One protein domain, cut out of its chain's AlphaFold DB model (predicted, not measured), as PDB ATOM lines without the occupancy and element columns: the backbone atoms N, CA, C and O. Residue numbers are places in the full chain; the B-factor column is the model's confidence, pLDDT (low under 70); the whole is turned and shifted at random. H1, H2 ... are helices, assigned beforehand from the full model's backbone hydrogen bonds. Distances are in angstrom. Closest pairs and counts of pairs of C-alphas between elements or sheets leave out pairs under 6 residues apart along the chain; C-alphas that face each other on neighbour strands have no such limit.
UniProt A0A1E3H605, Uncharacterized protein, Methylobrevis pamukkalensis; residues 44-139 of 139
ATOM      1  N   GLN A  44      40.327 160.476  42.447       58.34
ATOM      2  CA  GLN A  44      39.975 159.049  42.431       58.34
ATOM      3  C   GLN A  44      38.925 158.719  41.371       58.34
ATOM      4  O   GLN A  44      38.938 157.645  40.761       58.34
ATOM      5  N   THR A  45      37.988 159.639  41.163       57.53
ATOM      6  CA  THR A  45      36.954 159.502  40.139       57.53
ATOM      7  C   THR A  45      37.568 159.592  38.743       57.53
ATOM      8  O   THR A  45      37.256 158.792  37.864       57.53
ATOM      9  N   GLU A  46      38.512 160.506  38.572       54.38
ATOM     10  CA  GLU A  46      39.186 160.796  37.310       54.38
ATOM     11  C   GLU A  46      40.114 159.654  36.873       54.38
ATOM     12  O   GLU A  46      40.039 159.185  35.735       54.38
ATOM     13  N   GLU A  47      40.896 159.097  37.801       64.81
ATOM     14  CA  GLU A  47      41.717 157.907  37.552       64.81
ATOM     15  C   GLU A  47      40.860 156.707  37.117       64.81
ATOM     16  O   GLU A  47      41.206 155.977  36.182       64.81
ATOM     17  N   ARG A  48      39.694 156.523  37.750       52.59
ATOM     18  CA  ARG A  48      38.759 155.446  37.406       52.59
ATOM     19  C   ARG A  48      38.190 155.622  36.001       52.59
ATOM     20  O   ARG A  48      38.104 154.642  35.261       52.59
ATOM     21  N   ILE A  49      37.822 156.846  35.622       56.12
ATOM     22  CA  ILE A  49      37.329 157.155  34.273       56.12
ATOM     23  C   ILE A  49      38.420 156.862  33.239       56.12
ATOM     24  O   ILE A  49      38.171 156.102  32.301       56.12
ATOM     25  N   VAL A  50      39.637 157.378  33.435       58.25
ATOM     26  CA  VAL A  50      40.765 157.162  32.512       58.25
ATOM     27  C   VAL A  50      41.099 155.674  32.381       58.25
ATOM     28  O   VAL A  50      41.260 155.171  31.269       58.25
ATOM     29  N   SER A  51      41.139 154.938  33.494       60.81
ATOM     30  CA  SER A  51      41.399 153.493  33.507       60.81
ATOM     31  C   SER A  51      40.323 152.696  32.759       60.81
ATOM     32  O   SER A  51      40.643 151.801  31.968       60.81
ATOM     33  N   ASN A  52      39.048 153.056  32.938       59.06
ATOM     34  CA  ASN A  52      37.933 152.429  32.231       59.06
ATOM     35  C   ASN A  52      37.998 152.699  30.720       59.06
ATOM     36  O   ASN A  52      37.879 151.763  29.927       59.06
ATOM     37  N   VAL A  53      38.262 153.944  30.313       60.81
ATOM     38  CA  VAL A  53      38.394 154.329  28.897       60.81
ATOM     39  C   VAL A  53      39.587 153.631  28.241       60.81
ATOM     40  O   VAL A  53      39.439 153.019  27.182       60.81
ATOM     41  N   ALA A  54      40.747 153.621  28.901       56.06
ATOM     42  CA  ALA A  54      41.920 152.884  28.434       56.06
ATOM     43  C   ALA A  54      41.639 151.374  28.320       56.06
ATOM     44  O   ALA A  54      42.153 150.695  27.429       56.06
ATOM     45  N   SER A  55      40.790 150.830  29.197       74.19
ATOM     46  CA  SER A  55      40.361 149.437  29.109       74.19
ATOM     47  C   SER A  55      39.484 149.164  27.886       74.19
ATOM     48  O   SER A  55      39.667 148.120  27.261       74.19
ATOM     49  N   PHE A  56      38.586 150.076  27.502       76.12
ATOM     50  CA  PHE A  56      37.784 149.921  26.283       76.12
ATOM     51  C   PHE A  56      38.644 149.946  25.016       76.12
ATOM     52  O   PHE A  56      38.459 149.097  24.147       76.12
ATOM     53  N   GLY A  57      39.645 150.830  24.948       78.25
ATOM     54  CA  GLY A  57      40.612 150.844  23.843       78.25
ATOM     55  C   GLY A  57      41.328 149.498  23.677       78.25
ATOM     56  O   GLY A  57      41.399 148.956  22.576       78.25
ATOM     57  N   ARG A  58      41.767 148.884  24.788       82.06
ATOM     58  CA  ARG A  58      42.372 147.537  24.762       82.06
ATOM     59  C   ARG A  58      41.406 146.456  24.269       82.06
ATOM     60  O   ARG A  58      41.828 145.562  23.542       82.06
ATOM     61  N   GLN A  59      40.134 146.520  24.660       83.88
ATOM     62  CA  GLN A  59      39.120 145.545  24.239       83.88
ATOM     63  C   GLN A  59      38.818 145.653  22.739       83.88
ATOM     64  O   GLN A  59      38.736 144.630  22.061       83.88
ATOM     65  N   LEU A  60      38.720 146.879  22.213       87.69
ATOM     66  CA  LEU A  60      38.553 147.132  20.779       87.69
ATOM     67  C   LEU A  60      39.757 146.643  19.967       87.69
ATOM     68  O   LEU A  60      39.567 146.073  18.893       87.69
ATOM     69  N   GLY A  61      40.976 146.806  20.492       86.06
ATOM     70  CA  GLY A  61      42.186 146.246  19.885       86.06
ATOM     71  C   GLY A  61      42.108 144.723  19.750       86.06
ATOM     72  O   GLY A  61      42.239 144.201  18.648       86.06
ATOM     73  N   ILE A  62      41.781 144.023  20.844       86.81
ATOM     74  CA  ILE A  62      41.633 142.555  20.857       86.81
ATOM     75  C   ILE A  62      40.545 142.085  19.880       86.81
ATOM     76  O   ILE A  62      40.735 141.100  19.171       86.81
ATOM     77  N   LEU A  63      39.406 142.783  19.822       89.69
ATOM     78  CA  LEU A  63      38.333 142.455  18.882       89.69
ATOM     79  C   LEU A  63      38.776 142.647  17.424       89.69
ATOM     80  O   LEU A  63      38.498 141.794  16.586       89.69
ATOM     81  N   SER A  64      39.472 143.746  17.127       87.81
ATOM     82  CA  SER A  64      39.933 144.059  15.768       87.81
ATOM     83  C   SER A  64      40.966 143.046  15.271       87.81
ATOM     84  O   SER A  64      40.858 142.573  14.142       87.81
ATOM     85  N   GLU A  65      41.921 142.663  16.126       88.75
ATOM     86  CA  GLU A  65      42.904 141.604  15.848       88.75
ATOM     87  C   GLU A  65      42.213 140.267  15.524       88.75
ATOM     88  O   GLU A  65      42.527 139.624  14.523       88.75
ATOM     89  N   ALA A  66      41.218 139.873  16.326       90.81
ATOM     90  CA  ALA A  66      40.474 138.632  16.127       90.81
ATOM     91  C   ALA A  66      39.632 138.631  14.838       90.81
ATOM     92  O   ALA A  66      39.572 137.621  14.135       90.81
ATOM     93  N   VAL A  67      38.992 139.756  14.497       93.00
ATOM     94  CA  VAL A  67      38.233 139.900  13.241       93.00
ATOM     95  C   VAL A  67      39.161 139.820  12.029       93.00
ATOM     96  O   VAL A  67      38.812 139.173  11.042       93.00
ATOM     97  N   LEU A  68      40.350 140.425  12.102       92.06
ATOM     98  CA  LEU A  68      41.339 140.342  11.030       92.06
ATOM     99  C   LEU A  68      41.836 138.903  10.837       92.06
ATOM    100  O   LEU A  68      41.867 138.422   9.708       92.06
ATOM    101  N   ALA A  69      42.136 138.190  11.926       89.56
ATOM    102  CA  ALA A  69      42.530 136.783  11.863       89.56
ATOM    103  C   ALA A  69      41.459 135.913  11.176       89.56
ATOM    104  O   ALA A  69      41.784 135.103  10.305       89.56
ATOM    105  N   LEU A  70      40.175 136.134  11.487       92.81
ATOM    106  CA  LEU A  70      39.067 135.453  10.807       92.81
ATOM    107  C   LEU A  70      38.989 135.796   9.316       92.81
ATOM    108  O   LEU A  70      38.756 134.904   8.503       92.81
ATOM    109  N   ALA A  71      39.194 137.063   8.948       93.38
ATOM    110  CA  ALA A  71      39.197 137.496   7.551       93.38
ATOM    111  C   ALA A  71      40.349 136.868   6.743       93.38
ATOM    112  O   ALA A  71      40.201 136.622   5.549       93.38
ATOM    113  N   GLU A  72      41.470 136.556   7.397       92.62
ATOM    114  CA  GLU A  72      42.611 135.830   6.822       92.62
ATOM    115  C   GLU A  72      42.414 134.301   6.788       92.62
ATOM    116  O   GLU A  72      43.318 133.571   6.379       92.62
ATOM    117  N   GLY A  73      41.254 133.790   7.218       91.62
ATOM    118  CA  GLY A  73      40.956 132.355   7.268       91.62
ATOM    119  C   GLY A  73      41.632 131.612   8.426       91.62
ATOM    120  O   GLY A  73      41.684 130.380   8.428       91.62
ATOM    121  N   LYS A  74      42.158 132.331   9.425       89.50
ATOM    122  CA  LYS A  74      42.769 131.741  10.621       89.50
ATOM    123  C   LYS A  74      41.687 131.500  11.671       89.50
ATOM    124  O   LYS A  74      41.292 132.406  12.398       89.50
ATOM    125  N   HIS A  75      41.199 130.265  11.742       86.00
ATOM    126  CA  HIS A  75      40.120 129.884  12.663       86.00
ATOM    127  C   HIS A  75      40.605 129.445  14.056       86.00
ATOM    128  O   HIS A  75      39.844 129.546  15.018       86.00
ATOM    129  N   ASP A  76      41.871 129.039  14.172       88.81
ATOM    130  CA  ASP A  76      42.541 128.701  15.433       88.81
ATOM    131  C   ASP A  76      43.808 129.545  15.581       88.81
ATOM    132  O   ASP A  76      44.925 129.091  15.342       88.81
ATOM    133  N   SER A  77      43.612 130.820  15.916       90.44
ATOM    134  CA  SER A  77      44.690 131.790  16.094       90.44
ATOM    135  C   SER A  77      44.768 132.299  17.536       90.44
ATOM    136  O   SER A  77      43.784 132.273  18.285       90.44
ATOM    137  N   ASP A  78      45.940 132.801  17.924       91.88
ATOM    138  CA  ASP A  78      46.172 133.360  19.259       91.88
ATOM    139  C   ASP A  78      45.285 134.585  19.541       91.88
ATOM    140  O   ASP A  78      44.879 134.810  20.685       91.88
ATOM    141  N   GLU A  79      44.940 135.359  18.510       91.44
ATOM    142  CA  GLU A  79      44.043 136.518  18.583       91.44
ATOM    143  C   GLU A  79      42.621 136.096  18.969       91.44
ATOM    144  O   GLU A  79      42.002 136.699  19.853       91.44
ATOM    145  N   LEU A  80      42.117 135.013  18.367       90.62
ATOM    146  CA  LEU A  80      40.816 134.445  18.718       90.62
ATOM    147  C   LEU A  80      40.810 133.898  20.140       90.62
ATOM    148  O   LEU A  80      39.856 134.121  20.889       90.62
ATOM    149  N   GLU A  81      41.892 133.247  20.554       92.00
ATOM    150  CA  GLU A  81      42.012 132.760  21.922       92.00
ATOM    151  C   GLU A  81      42.095 133.915  22.936       92.00
ATOM    152  O   GLU A  81      41.499 133.872  24.018       92.00
ATOM    153  N   ARG A  82      42.763 135.015  22.577       89.44
ATOM    154  CA  ARG A  82      42.802 136.243  23.381       89.44
ATOM    155  C   ARG A  82      41.412 136.865  23.532       89.44
ATOM    156  O   ARG A  82      41.059 137.257  24.649       89.44
ATOM    157  N   LEU A  83      40.609 136.890  22.465       91.44
ATOM    158  CA  LEU A  83      39.211 137.326  22.510       91.44
ATOM    159  C   LEU A  83      38.363 136.417  23.418       91.44
ATOM    160  O   LEU A  83      37.644 136.922  24.282       91.44
ATOM    161  N   ARG A  84      38.497 135.088  23.307       90.44
ATOM    162  CA  ARG A  84      37.783 134.125  24.171       90.44
ATOM    163  C   ARG A  84      38.119 134.318  25.649       90.44
ATOM    164  O   ARG A  84      37.211 134.418  26.476       90.44
ATOM    165  N   ARG A  85      39.404 134.457  25.995       91.50
ATOM    166  CA  ARG A  85      39.839 134.732  27.379       91.50
ATOM    167  C   ARG A  85      39.278 136.047  27.917       91.50
ATOM    168  O   ARG A  85      38.876 136.118  29.079       91.50
ATOM    169  N   MET A  86      39.237 137.089  27.086       89.56
ATOM    170  CA  MET A  86      38.643 138.373  27.462       89.56
ATOM    171  C   MET A  86      37.147 138.230  27.766       89.56
ATOM    172  O   MET A  86      36.694 138.703  28.809       89.56
ATOM    173  N   MET A  87      36.404 137.525  26.911       87.38
ATOM    174  CA  MET A  87      34.982 137.241  27.123       87.38
ATOM    175  C   MET A  87      34.739 136.438  28.406       87.38
ATOM    176  O   MET A  87      33.884 136.812  29.209       87.38
ATOM    177  N   ALA A  88      35.541 135.401  28.663       87.94
ATOM    178  CA  ALA A  88      35.454 134.613  29.894       87.94
ATOM    179  C   ALA A  88      35.672 135.474  31.151       87.94
ATOM    180  O   ALA A  88      34.943 135.351  32.136       87.94
ATOM    181  N   ARG A  89      36.635 136.404  31.108       86.25
ATOM    182  CA  ARG A  89      36.887 137.337  32.213       86.25
ATOM    183  C   ARG A  89      35.714 138.291  32.446       86.25
ATOM    184  O   ARG A  89      35.397 138.575  33.599       86.25
ATOM    185  N   ILE A  90      35.083 138.788  31.383       83.06
ATOM    186  CA  ILE A  90      33.897 139.651  31.487       83.06
ATOM    187  C   ILE A  90      32.758 138.900  32.181       83.06
ATOM    188  O   ILE A  90      32.162 139.431  33.119       83.06
ATOM    189  N   GLU A  91      32.479 137.665  31.768       81.75
ATOM    190  CA  GLU A  91      31.417 136.864  32.381       81.75
ATOM    191  C   GLU A  91      31.704 136.530  33.844       81.75
ATOM    192  O   GLU A  91      30.809 136.615  34.689       81.75
ATOM    193  N   ASP A  92      32.961 136.256  34.187       85.62
ATOM    194  CA  ASP A  92      33.353 136.044  35.575       85.62
ATOM    195  C   ASP A  92      33.157 137.301  36.443       85.62
ATOM    196  O   ASP A  92      32.639 137.213  37.559       85.62
ATOM    197  N   VAL A  93      33.502 138.487  35.929       83.69
ATOM    198  CA  VAL A  93      33.250 139.761  36.625       83.69
ATOM    199  C   VAL A  93      31.752 140.002  36.800       83.69
ATOM    200  O   VAL A  93      31.318 140.332  37.904       83.69
ATOM    201  N   LYS A  94      30.942 139.794  35.754       81.44
ATOM    202  CA  LYS A  94      29.480 139.928  35.845       81.44
ATOM    203  C   LYS A  94      28.898 138.979  36.890       81.44
ATOM    204  O   LYS A  94      28.083 139.403  37.704       81.44
ATOM    205  N   ARG A  95      29.329 137.714  36.892       82.81
ATOM    206  CA  ARG A  95      28.899 136.700  37.864       82.81
ATOM    207  C   ARG A  95      29.249 137.115  39.288       82.81
ATOM    208  O   ARG A  95      28.371 137.136  40.141       82.81
ATOM    209  N   ARG A  96      30.504 137.503  39.537       80.38
ATOM    210  CA  ARG A  96      30.940 137.987  40.857       80.38
ATOM    211  C   ARG A  96      30.139 139.201  41.311       80.38
ATOM    212  O   ARG A  96      29.747 139.259  42.469       80.38
ATOM    213  N   ASN A  97      29.868 140.138  40.406       84.81
ATOM    214  CA  ASN A  97      29.079 141.317  40.733       84.81
ATOM    215  C   ASN A  97      27.626 140.961  41.079       84.81
ATOM    216  O   ASN A  97      27.128 141.443  42.088       84.81
ATOM    217  N   ARG A  98      26.967 140.085  40.302       80.94
ATOM    218  CA  ARG A  98      25.604 139.609  40.611       80.94
ATOM    219  C   ARG A  98      25.538 138.962  41.992       80.94
ATOM    220  O   ARG A  98      24.737 139.398  42.810       80.94
ATOM    221  N   ASN A  99      26.443 138.025  42.277       84.88
ATOM    222  CA  ASN A  99      26.502 137.357  43.578       84.88
ATOM    223  C   ASN A  99      26.743 138.362  44.714       84.88
ATOM    224  O   ASN A  99      26.101 138.300  45.753       84.88
ATOM    225  N   ALA A 100      27.641 139.329  44.517       85.69
ATOM    226  CA  ALA A 100      27.933 140.333  45.536       85.69
ATOM    227  C   ALA A 100      26.782 141.334  45.750       85.69
ATOM    228  O   ALA A 100      26.682 141.927  46.821       85.69
ATOM    229  N   VAL A 101      25.949 141.589  44.739       87.69
ATOM    230  CA  VAL A 101      24.733 142.404  44.891       87.69
ATOM    231  C   VAL A 101      23.670 141.618  45.655       87.69
ATOM    232  O   VAL A 101      23.073 142.167  46.577       87.69
ATOM    233  N   GLU A 102      23.481 140.342  45.319       89.19
ATOM    234  CA  GLU A 102      22.541 139.447  45.998       89.19
ATOM    235  C   GLU A 102      22.879 139.280  47.485       89.19
ATOM    236  O   GLU A 102      22.030 139.547  48.336       89.19
ATOM    237  N   GLU A 103      24.128 138.937  47.814       91.75
ATOM    238  CA  GLU A 103      24.554 138.759  49.208       91.75
ATOM    239  C   GLU A 103      24.406 140.050  50.016       91.75
ATOM    240  O   GLU A 103      23.846 140.032  51.108       91.75
ATOM    241  N   ARG A 104      24.794 141.209  49.461       91.62
ATOM    242  CA  ARG A 104      24.598 142.496  50.154       91.62
ATOM    243  C   ARG A 104      23.126 142.806  50.399       91.62
ATOM    244  O   ARG A 104      22.789 143.330  51.458       91.62
ATOM    245  N   ALA A 105      22.254 142.515  49.432       91.94
ATOM    246  CA  ALA A 105      20.820 142.717  49.597       91.94
ATOM    247  C   ALA A 105      20.261 141.810  50.704       91.94
ATOM    248  O   ALA A 105      19.493 142.272  51.550       91.94
ATOM    249  N   LYS A 106      20.698 140.547  50.740       93.69
ATOM    250  CA  LYS A 106      20.317 139.575  51.766       93.69
ATOM    251  C   LYS A 106      20.808 139.986  53.151       93.69
ATOM    252  O   LYS A 106      20.001 140.075  54.069       93.69
ATOM    253  N   GLU A 107      22.090 140.301  53.300       94.75
ATOM    254  CA  GLU A 107      22.681 140.746  54.568       94.75
ATOM    255  C   GLU A 107      22.003 142.018  55.098       94.75
ATOM    256  O   GLU A 107      21.668 142.104  56.283       94.75
ATOM    257  N   ALA A 108      21.747 142.997  54.222       93.81
ATOM    258  CA  ALA A 108      21.049 144.224  54.592       93.81
ATOM    259  C   ALA A 108      19.618 143.940  55.071       93.81
ATOM    260  O   ALA A 108      19.186 144.489  56.089       93.81
ATOM    261  N   PHE A 109      18.896 143.055  54.379       95.38
ATOM    262  CA  PHE A 109      17.549 142.660  54.776       95.38
ATOM    263  C   PHE A 109      17.539 141.868  56.089       95.38
ATOM    264  O   PHE A 109      16.719 142.143  56.962       95.38
ATOM    265  N   GLU A 110      18.462 140.924  56.277       96.00
ATOM    266  CA  GLU A 110      18.593 140.156  57.520       96.00
ATOM    267  C   GLU A 110      18.919 141.058  58.716       96.00
ATOM    268  O   GLU A 110      18.358 140.884  59.801       96.00
ATOM    269  N   SER A 111      19.801 142.041  58.524       95.81
ATOM    270  CA  SER A 111      20.125 143.046  59.542       95.81
ATOM    271  C   SER A 111      18.899 143.885  59.920       95.81
ATOM    272  O   SER A 111      18.611 144.088  61.106       95.81
ATOM    273  N   LEU A 112      18.109 144.305  58.924       95.81
ATOM    274  CA  LEU A 112      16.851 145.012  59.152       95.81
ATOM    275  C   LEU A 112      15.830 144.130  59.882       95.81
ATOM    276  O   LEU A 112      15.216 144.579  60.839       95.81
ATOM    277  N   ALA A 113      15.682 142.865  59.490       95.50
ATOM    278  CA  ALA A 113      14.732 141.943  60.109       95.50
ATOM    279  C   ALA A 113      15.055 141.651  61.581       95.50
ATOM    280  O   ALA A 113      14.139 141.464  62.380       95.50
ATOM    281  N   LYS A 114      16.344 141.634  61.948       96.19
ATOM    282  CA  LYS A 114      16.793 141.465  63.340       96.19
ATOM    283  C   LYS A 114      16.556 142.713  64.192       96.19
ATOM    284  O   LYS A 114      16.257 142.575  65.374       96.19
ATOM    285  N   SER A 115      16.722 143.905  63.620       96.44
ATOM    286  CA  SER A 115      16.625 145.174  64.355       96.44
ATOM    287  C   SER A 115      15.202 145.736  64.410       96.44
ATOM    288  O   SER A 115      14.771 146.194  65.465       96.44
ATOM    289  N   ASP A 116      14.457 145.663  63.305       96.31
ATOM    290  CA  ASP A 116      13.073 146.124  63.184       96.31
ATOM    291  C   ASP A 116      12.256 145.192  62.260       96.31
ATOM    292  O   ASP A 116      12.153 145.401  61.040       96.31
ATOM    293  N   PRO A 117      11.613 144.161  62.839       95.44
ATOM    294  CA  PRO A 117      10.806 143.210  62.083       95.44
ATOM    295  C   PRO A 117       9.617 143.842  61.344       95.44
ATOM    296  O   PRO A 117       9.195 143.322  60.309       95.44
ATOM    297  N   GLN A 118       9.047 144.940  61.855       95.06
ATOM    298  CA  GLN A 118       7.898 145.597  61.221       95.06
ATOM    299  C   GLN A 118       8.343 146.350  59.966       95.06
ATOM    300  O   GLN A 118       7.716 146.229  58.911       95.06
ATOM    301  N   ARG A 119       9.471 147.066  60.038       94.12
ATOM    302  CA  ARG A 119      10.053 147.757  58.880       94.12
ATOM    303  C   ARG A 119      10.508 146.778  57.803       94.12
ATOM    304  O   ARG A 119      10.280 147.036  56.622       94.12
ATOM    305  N   ALA A 120      11.078 145.639  58.196       94.88
ATOM    306  CA  ALA A 120      11.458 144.583  57.258       94.88
ATOM    307  C   ALA A 120      10.259 144.067  56.443       94.88
ATOM    308  O   ALA A 120      10.376 143.886  55.233       94.88
ATOM    309  N   ARG A 121       9.082 143.904  57.066       94.62
ATOM    310  CA  ARG A 121       7.849 143.512  56.353       94.62
ATOM    311  C   ARG A 121       7.425 144.543  55.310       94.62
ATOM    312  O   ARG A 121       7.076 144.164  54.200       94.62
ATOM    313  N   VAL A 122       7.493 145.832  55.644       95.38
ATOM    314  CA  VAL A 122       7.161 146.915  54.702       95.38
ATOM    315  C   VAL A 122       8.099 146.899  53.494       95.38
ATOM    316  O   VAL A 122       7.636 146.991  52.360       95.38
ATOM    317  N   VAL A 123       9.408 146.742  53.721       94.31
ATOM    318  CA  VAL A 123      10.399 146.646  52.636       94.31
ATOM    319  C   VAL A 123      10.136 145.420  51.763       94.31
ATOM    320  O   VAL A 123      10.158 145.532  50.542       94.31
ATOM    321  N   LEU A 124       9.830 144.271  52.370       95.62
ATOM    322  CA  LEU A 124       9.540 143.044  51.632       95.62
ATOM    323  C   LEU A 124       8.324 143.197  50.707       95.62
ATOM    324  O   LEU A 124       8.390 142.799  49.547       95.62
ATOM    325  N   GLU A 125       7.231 143.788  51.195       94.69
ATOM    326  CA  GLU A 125       6.034 144.019  50.374       94.69
ATOM    327  C   GLU A 125       6.289 145.028  49.247       94.69
ATOM    328  O   GLU A 125       5.862 144.811  48.111       94.69
ATOM    329  N   ALA A 126       7.067 146.084  49.507       92.81
ATOM    330  CA  ALA A 126       7.486 147.013  48.459       92.81
ATOM    331  C   ALA A 126       8.329 146.314  47.373       92.81
ATOM    332  O   ALA A 126       8.093 146.526  46.183       92.81
ATOM    333  N   MET A 127       9.269 145.444  47.764       92.88
ATOM    334  CA  MET A 127      10.095 144.678  46.821       92.88
ATOM    335  C   MET A 127       9.263 143.693  45.989       92.88
ATOM    336  O   MET A 127       9.484 143.588  44.784       92.88
ATOM    337  N   LYS A 128       8.281 143.005  46.589       93.25
ATOM    338  CA  LYS A 128       7.359 142.121  45.851       93.25
ATOM    339  C   LYS A 128       6.589 142.883  44.773       93.25
ATOM    340  O   LYS A 128       6.592 142.468  43.619       93.25
ATOM    341  N   SER A 129       6.009 144.032  45.123       92.44
ATOM    342  CA  SER A 129       5.274 144.870  44.169       92.44
ATOM    343  C   SER A 129       6.167 145.375  43.021       92.44
ATOM    344  O   SER A 129       5.760 145.397  41.856       92.44
ATOM    345  N   GLN A 130       7.425 145.719  43.309       88.69
ATOM    346  CA  GLN A 130       8.393 146.093  42.271       88.69
ATOM    347  C   GLN A 130       8.748 144.923  41.340       88.69
ATOM    348  O   GLN A 130       8.914 145.123  40.139       88.69
ATOM    349  N   LEU A 131       8.825 143.694  41.853       89.38
ATOM    350  CA  LEU A 131       9.081 142.509  41.027       89.38
ATOM    351  C   LEU A 131       7.901 142.173  40.107       89.38
ATOM    352  O   LEU A 131       8.112 141.807  38.950       89.38
ATOM    353  N   GLU A 132       6.665 142.336  40.579       88.88
ATOM    354  CA  GLU A 132       5.450 142.137  39.772       88.88
ATOM    355  C   GLU A 132       5.346 143.149  38.621       88.88
ATOM    356  O   GLU A 132       4.951 142.803  37.504       88.88
ATOM    357  N   THR A 133       5.760 144.397  38.858       86.62
ATOM    358  CA  THR A 133       5.800 145.427  37.808       86.62
ATOM    359  C   THR A 133       6.938 145.196  36.813       86.62
ATOM    360  O   THR A 133       6.716 145.316  35.609       86.62
ATOM    361  N   ALA A 134       8.125 144.789  37.275       79.25
ATOM    362  CA  ALA A 134       9.259 144.476  36.402       79.25
ATOM    363  C   ALA A 134       8.991 143.262  35.491       79.25
ATOM    364  O   ALA A 134       9.254 143.318  34.294       79.25
ATOM    365  N   THR A 135       8.401 142.191  36.028       75.38
ATOM    366  CA  THR A 135       8.057 140.982  35.250       75.38
ATOM    367  C   THR A 135       6.901 141.191  34.271       75.38
ATOM    368  O   THR A 135       6.806 140.478  33.272       75.38
ATOM    369  N   SER A 136       6.042 142.182  34.517       70.69
ATOM    370  CA  SER A 136       4.986 142.583  33.579       70.69
ATOM    371  C   SER A 136       5.505 143.453  32.427       70.69
ATOM    372  O   SER A 136       4.853 143.515  31.393       70.69
ATOM    373  N   ALA A 137       6.661 144.107  32.584       59.41
ATOM    374  CA  ALA A 137       7.283 144.941  31.550       59.41
ATOM    375  C   ALA A 137       8.160 144.148  30.557       59.41
ATOM    376  O   ALA A 137       8.506 144.669  29.500       59.41
ATOM    377  N   GLU A 138       8.526 142.906  30.890       54.62
ATOM    378  CA  GLU A 138       9.292 141.993  30.023       54.62
ATOM    379  C   GLU A 138       8.416 141.105  29.112       54.62
ATOM    380  O   GLU A 138       8.957 140.319  28.332       54.62
ATOM    381  N   ARG A 139       7.082 141.209  29.197       45.62
ATOM    382  CA  ARG A 139       6.118 140.492  28.340       45.62
ATOM    383  C   ARG A 139       5.528 141.407  27.277       45.62
ATOM    384  O   ARG A 139       5.301 140.894  26.160       45.62
TER     385      ARG A 139
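AT A GLANCE: This is residues 44 to 139 of the 139 residues of an uncharacterized protein of Methylobrevis pamukkalensis (UniProt A0A1E3H605). Three helices make an open zigzag like a drawn-out Z: the long helix H2 is the bar, and H1 at one end and H3 at the other fold back over it as arms, each making a narrow V with it. The contacts are few and near the corners of the Z, and the far parts of the arms, residues 44 to 58 of H1 and 125 to 137 of H3, stick out with nothing packed on them. The printed part has 96 residues, with three named helices in the order H1, H2, H3 and no named strand, and its class is all helix. The whole is extended, with a radius of gyration of the C-alphas of 21.6 A, and flat, spanning 65 by 40 by 20 A.

HOW THE PARTS SIT: H1, residues 44 to 71, touches H2, residues 78 to 115, with residues 59 to 69 of H1 and 79 to 86 of H2 alone. Their closest C-alphas are those of Ala 66 and Glu 79, 4.8 A apart. The two form a helical hairpin, running opposite ways at a steep tilt of 39 degrees. H2 in turn touches H3, residues 117 to 137, with residues 109 to 113 of H2 and 119 to 121 of H3 alone. Here the closest C-alphas are those of Ala 113 and Ala 120, 5.1 A apart. This is a second helical hairpin, again opposite ways at a steep tilt of 39 degrees. H1 and H3 are apart. Residues 88 to 107 of H2, between the residues that touch H1 and those that touch H3, stand free. In H1, H2 and H3 every backbone O i to N i+4 pair is within hydrogen-bond range.

IN THESE COORDINATES: H1 runs from C-alpha 44 at (39.975, 159.049, 42.431) to C-alpha 71 at (39.197, 137.496, 7.551), a length of 41.0 A. H2, the longest helix with 38 residues, begins with C-alpha 78 at (46.172, 133.360, 19.259) and measures 55.2 A to C-alpha 115. H3 is 30.8 A long and ends with C-alpha 137 at (7.283, 144.941, 31.550).

THE WHOLE: The two C-alphas farthest apart are those of Glu 72 and Gln 118, at 65.3 A, while those of Gln 44 and Arg 139, the first and last printed, are 41.1 A apart. The printed part has no cut. The link from H1 to H2 is short, with 6 residues, and that from H2 to H3 is tight, with 1 residue. The mean pLDDT of the printed part is 84.5; residues 44 to 54 and 137 to 139 are under 70. Arg 139 is the chain's last residue.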